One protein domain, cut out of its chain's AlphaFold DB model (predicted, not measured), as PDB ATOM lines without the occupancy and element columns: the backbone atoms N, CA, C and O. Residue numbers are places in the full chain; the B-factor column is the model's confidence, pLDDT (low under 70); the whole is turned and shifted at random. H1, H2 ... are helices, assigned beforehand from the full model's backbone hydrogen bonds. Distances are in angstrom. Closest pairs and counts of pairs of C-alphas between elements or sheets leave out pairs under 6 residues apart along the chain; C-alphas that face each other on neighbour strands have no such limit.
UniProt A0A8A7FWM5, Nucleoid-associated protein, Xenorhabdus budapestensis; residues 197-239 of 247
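AT A GLANCE: This is residues 197 to 239 of the 247 residues of the protein "Nucleoid-associated protein" of Xenorhabdus budapestensis (UniProt A0A8A7FWM5). Two helices make a V-shaped hairpin: H1 and H2 come near each other by the tight link that joins them, and spread to free ends, residues 197 to 204 and 231 to 239. The printed part has 43 residues, with H1 then H2 along the chain and no named strand; the class is all helix. It is only just loose, close to compact, with a radius of gyration of the C-alphas of 11.1 A and spans of 30 by 20 by 12 A.

HOW THE PARTS SIT: Begin with H1, residues 197 to 214, then look at H2, residues 220 to 239. The two only just touch, with 3 pairs of C-alphas within 8 A, through residues 208 to 212 of H1 and 222 to 226 of H2 alone. Their closest C-alphas, those of Ala 212 and Arg 222, are 6.6 A apart. This helical hairpin runs opposite ways at a steep tilt of 38 degrees. In H1 and H2 every O i to N i+4 pair is within hydrogen-bond range.

IN THESE COORDINATES: Find C-alpha 197 at (212.735, 243.379, 366.173); from there H1 runs 25.7 A to C-alpha 214. H2 runs 28.1 A to C-alpha 239 at (211.542, 257.638, 353.176).

THE WHOLE: The C-alphas farthest apart, those of Asn 216 and Asn 239, are 31.5 A apart. The printed part has no cut. Look for pLDDT under 70 at residues 197 to 203 and 233 to 239.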
ATOM      1  N   ALA A 197     213.074 241.948 366.090       48.12
ATOM      2  CA  ALA A 197     212.735 243.379 366.173       48.12
ATOM      3  C   ALA A 197     213.075 243.997 367.546       48.12
ATOM      4  O   ALA A 197     213.560 245.128 367.628       48.12
ATOM      5  N   LYS A 198     212.876 243.237 368.632       47.62
ATOM      6  CA  LYS A 198     213.217 243.671 369.995       47.62
ATOM      7  C   LYS A 198     214.731 243.667 370.220       47.62
ATOM      8  O   LYS A 198     215.284 244.687 370.614       47.62
ATOM      9  N   LYS A 199     215.410 242.571 369.857       52.09
ATOM     10  CA  LYS A 199     216.864 242.418 370.022       52.09
ATOM     11  C   LYS A 199     217.658 243.445 369.200       52.09
ATOM     12  O   LYS A 199     218.681 243.922 369.670       52.09
ATOM     13  N   GLU A 200     217.185 243.833 368.015       53.00
ATOM     14  CA  GLU A 200     217.806 244.900 367.212       53.00
ATOM     15  C   GLU A 200     217.540 246.301 367.741       53.00
ATOM     16  O   GLU A 200     218.457 247.119 367.751       53.00
ATOM     17  N   THR A 201     216.321 246.574 368.214       61.72
ATOM     18  CA  THR A 201     216.033 247.840 368.901       61.72
ATOM     19  C   THR A 201     216.945 247.979 370.120       61.72
ATOM     20  O   THR A 201     217.528 249.038 370.336       61.72
ATOM     21  N   ASP A 202     217.156 246.889 370.860       64.94
ATOM     22  CA  ASP A 202     218.044 246.860 372.020       64.94
ATOM     23  C   ASP A 202     219.527 246.985 371.624       64.94
ATOM     24  O   ASP A 202     220.236 247.795 372.217       64.94
ATOM     25  N   LYS A 203     220.002 246.273 370.588       69.00
ATOM     26  CA  LYS A 203     221.380 246.404 370.067       69.00
ATOM     27  C   LYS A 203     221.675 247.824 369.575       69.00
ATOM     28  O   LYS A 203     222.705 248.384 369.938       69.00
ATOM     29  N   LEU A 204     220.774 248.425 368.798       73.50
ATOM     30  CA  LEU A 204     220.920 249.795 368.300       73.50
ATOM     31  C   LEU A 204     220.906 250.811 369.444       73.50
ATOM     32  O   LEU A 204     221.762 251.691 369.498       73.50
ATOM     33  N   ASN A 205     219.978 250.663 370.393       77.69
ATOM     34  CA  ASN A 205     219.945 251.503 371.587       77.69
ATOM     35  C   ASN A 205     221.234 251.373 372.406       77.69
ATOM     36  O   ASN A 205     221.736 252.374 372.909       77.69
ATOM     37  N   ASN A 206     221.784 250.165 372.528       80.38
ATOM     38  CA  ASN A 206     223.031 249.929 373.249       80.38
ATOM     39  C   ASN A 206     224.239 250.525 372.519       80.38
ATOM     40  O   ASN A 206     225.057 251.167 373.167       80.38
ATOM     41  N   ALA A 207     224.315 250.412 371.191       82.00
ATOM     42  CA  ALA A 207     225.370 251.045 370.396       82.00
ATOM     43  C   ALA A 207     225.319 252.582 370.487       82.00
ATOM     44  O   ALA A 207     226.346 253.229 370.676       82.00
ATOM     45  N   LEU A 208     224.120 253.177 370.435       84.88
ATOM     46  CA  LEU A 208     223.939 254.621 370.629       84.88
ATOM     47  C   LEU A 208     224.332 255.065 372.047       84.88
ATOM     48  O   LEU A 208     224.931 256.127 372.211       84.88
ATOM     49  N   LYS A 209     224.024 254.260 373.075       84.12
ATOM     50  CA  LYS A 209     224.473 254.508 374.456       84.12
ATOM     51  C   LYS A 209     225.985 254.445 374.571       84.12
ATOM     52  O   LYS A 209     226.558 255.396 375.085       84.12
ATOM     53  N   GLN A 210     226.599 253.396 374.038       87.12
ATOM     54  CA  GLN A 210     228.045 253.227 374.059       87.12
ATOM     55  C   GLN A 210     228.752 254.401 373.372       87.12
ATOM     56  O   GLN A 210     229.654 254.982 373.960       87.12
ATOM     57  N   PHE A 211     228.296 254.823 372.190       86.44
ATOM     58  CA  PHE A 211     228.860 255.995 371.515       86.44
ATOM     59  C   PHE A 211     228.701 257.275 372.349       86.44
ATOM     60  O   PHE A 211     229.635 258.063 372.471       86.44
ATOM     61  N   ALA A 212     227.529 257.490 372.955       86.88
ATOM     62  CA  ALA A 212     227.311 258.644 373.822       86.88
ATOM     63  C   ALA A 212     228.230 258.626 375.056       86.88
ATOM     64  O   ALA A 212     228.708 259.683 375.464       86.88
ATOM     65  N   ASP A 213     228.498 257.446 375.616       86.94
ATOM     66  CA  ASP A 213     229.416 257.256 376.740       86.94
ATOM     67  C   ASP A 213     230.880 257.495 376.318       86.94
ATOM     68  O   ASP A 213     231.586 258.250 376.981       86.94
ATOM     69  N   GLU A 214     231.316 256.954 375.175       88.88
ATOM     70  CA  GLU A 214     232.655 257.180 374.596       88.88
ATOM     71  C   GLU A 214     232.918 258.664 374.293       88.88
ATOM     72  O   GLU A 214     234.021 259.169 374.500       88.88
ATOM     73  N   GLN A 215     231.887 259.389 373.854       89.94
ATOM     74  CA  GLN A 215     231.942 260.834 373.611       89.94
ATOM     75  C   GLN A 215     231.701 261.678 374.875       89.94
ATOM     76  O   GLN A 215     231.632 262.906 374.789       89.94
ATOM     77  N   ASN A 216     231.569 261.049 376.051       89.38
ATOM     78  CA  ASN A 216     231.283 261.699 377.336       89.38
ATOM     79  C   ASN A 216     230.066 262.648 377.291       89.38
ATOM     80  O   ASN A 216     230.039 263.697 377.944       89.38
ATOM     81  N   LEU A 217     229.040 262.299 376.509       88.69
ATOM     82  CA  LEU A 217     227.803 263.071 376.420       88.69
ATOM     83  C   LEU A 217     226.968 262.874 377.691       88.69
ATOM     84  O   LEU A 217     226.616 261.755 378.070       88.69
ATOM     85  N   SER A 218     226.584 263.980 378.326       86.31
ATOM     86  CA  SER A 218     225.772 263.987 379.545       86.31
ATOM     87  C   SER A 218     224.680 265.059 379.505       86.31
ATOM     88  O   SER A 218     224.740 266.008 378.715       86.31
ATOM     89  N   GLY A 219     223.652 264.873 380.340       85.56
ATOM     90  CA  GLY A 219     222.514 265.785 380.462       85.56
ATOM     91  C   GLY A 219     221.827 266.068 379.124       85.56
ATOM     92  O   GLY A 219     221.643 265.176 378.296       85.56
ATOM     93  N   GLU A 220     221.518 267.339 378.883       84.81
ATOM     94  CA  GLU A 220     220.765 267.803 377.713       84.81
ATOM     95  C   GLU A 220     221.410 267.412 376.369       84.81
ATOM     96  O   GLU A 220     220.714 267.114 375.398       84.81
ATOM     97  N   LYS A 221     222.748 267.337 376.300       80.19
ATOM     98  CA  LYS A 221     223.462 266.936 375.073       80.19
ATOM     99  C   LYS A 221     223.224 265.470 374.718       80.19
ATOM    100  O   LYS A 221     223.093 265.144 373.538       80.19
ATOM    101  N   ARG A 222     223.152 264.598 375.727       87.31
ATOM    102  CA  ARG A 222     222.842 263.175 375.540       87.31
ATOM    103  C   ARG A 222     221.401 263.009 375.072       87.31
ATOM    104  O   ARG A 222     221.160 262.317 374.085       87.31
ATOM    105  N   ASP A 223     220.468 263.700 375.717       81.62
ATOM    106  CA  ASP A 223     219.044 263.624 375.378       81.62
ATOM    107  C   ASP A 223     218.769 264.134 373.958       81.62
ATOM    108  O   ASP A 223     218.013 263.519 373.201       81.62
ATOM    109  N   ASN A 224     219.435 265.219 373.552       86.25
ATOM    110  CA  ASN A 224     219.307 265.756 372.201       86.25
ATOM    111  C   ASN A 224     219.885 264.794 371.145       86.25
ATOM    112  O   ASN A 224     219.236 264.530 370.134       86.25
ATOM    113  N   PHE A 225     221.043 264.178 371.413       87.94
ATOM    114  CA  PHE A 225     221.622 263.144 370.546       87.94
ATOM    115  C   PHE A 225     220.667 261.958 370.336       87.94
ATOM    116  O   PHE A 225     220.408 261.572 369.193       87.94
ATOM    117  N   PHE A 226     220.078 261.419 371.409       82.56
ATOM    118  CA  PHE A 226     219.114 260.319 371.297       82.56
ATOM    119  C   PHE A 226     217.854 260.722 370.535       82.56
ATOM    120  O   PHE A 226     217.395 259.976 369.669       82.56
ATOM    121  N   ASN A 227     217.310 261.910 370.804       82.25
ATOM    122  CA  ASN A 227     216.136 262.413 370.091       82.25
ATOM    123  C   ASN A 227     216.412 262.610 368.596       82.25
ATOM    124  O   ASN A 227     215.571 262.258 367.765       82.25
ATOM    125  N   MET A 228     217.597 263.110 368.236       83.31
ATOM    126  CA  MET A 228     218.026 263.229 366.844       83.31
ATOM    127  C   MET A 228     218.175 261.860 366.176       83.31
ATOM    128  O   MET A 228     217.629 261.665 365.091       83.31
ATOM    129  N   ALA A 229     218.839 260.899 366.825       81.06
ATOM    130  CA  ALA A 229     218.998 259.543 366.300       81.06
ATOM    131  C   ALA A 229     217.639 258.853 366.089       81.06
ATOM    132  O   ALA A 229     217.367 258.320 365.013       81.06
ATOM    133  N   LEU A 230     216.732 258.938 367.068       74.75
ATOM    134  CA  LEU A 230     215.382 258.377 366.975       74.75
ATOM    135  C   LEU A 230     214.546 259.047 365.877       74.75
ATOM    136  O   LEU A 230     213.842 258.358 365.137       74.75
ATOM    137  N   ASN A 231     214.616 260.373 365.741       75.81
ATOM    138  CA  ASN A 231     213.918 261.089 364.670       75.81
ATOM    139  C   ASN A 231     214.497 260.768 363.290       75.81
ATOM    140  O   ASN A 231     213.740 260.603 362.335       75.81
ATOM    141  N   TYR A 232     215.816 260.621 363.184       72.81
ATOM    142  CA  TYR A 232     216.481 260.212 361.954       72.81
ATOM    143  C   TYR A 232     216.028 258.811 361.519       72.81
ATOM    144  O   TYR A 232     215.569 258.642 360.391       72.81
ATOM    145  N   LEU A 233     216.019 257.838 362.435       67.12
ATOM    146  CA  LEU A 233     215.529 256.475 362.183       67.12
ATOM    147  C   LEU A 233     214.039 256.445 361.799       67.12
ATOM    148  O   LEU A 233     213.647 255.759 360.852       67.12
ATOM    149  N   LYS A 234     213.197 257.235 362.481       63.50
ATOM    150  CA  LYS A 234     211.771 257.387 362.136       63.50
ATOM    151  C   LYS A 234     211.575 257.960 360.730       63.50
ATOM    152  O   LYS A 234     210.674 257.520 360.015       63.50
ATOM    153  N   ASN A 235     212.405 258.919 360.327       60.91
ATOM    154  CA  ASN A 235     212.344 259.529 358.999       60.91
ATOM    155  C   ASN A 235     212.887 258.605 357.902       60.91
ATOM    156  O   ASN A 235     212.341 258.586 356.801       60.91
ATOM    157  N   LEU A 236     213.898 257.788 358.198       55.56
ATOM    158  CA  LEU A 236     214.414 256.773 357.277       55.56
ATOM    159  C   LEU A 236     213.378 255.691 356.965       55.56
ATOM    160  O   LEU A 236     213.175 255.367 355.796       55.56
ATOM    161  N   ASN A 237     212.644 255.222 357.979       48.38
ATOM    162  CA  ASN A 237     211.530 254.288 357.789       48.38
ATOM    163  C   ASN A 237     210.375 254.879 356.965       48.38
ATOM    164  O   ASN A 237     209.659 254.140 356.296       48.38
ATOM    165  N   LYS A 238     210.186 256.205 356.981       44.84
ATOM    166  CA  LYS A 238     209.187 256.882 356.138       44.84
ATOM    167  C   LYS A 238     209.661 257.126 354.700       44.84
ATOM    168  O   LYS A 238     208.814 257.235 353.819       44.84
ATOM    169  N   ASN A 239     210.973 257.184 354.453       40.50
ATOM    170  CA  ASN A 239     211.542 257.638 353.176       40.50
ATOM    171  C   ASN A 239     212.296 256.562 352.366       40.50
ATOM    172  O   ASN A 239     212.903 256.905 351.352       40.50
TER     173      ASN A 239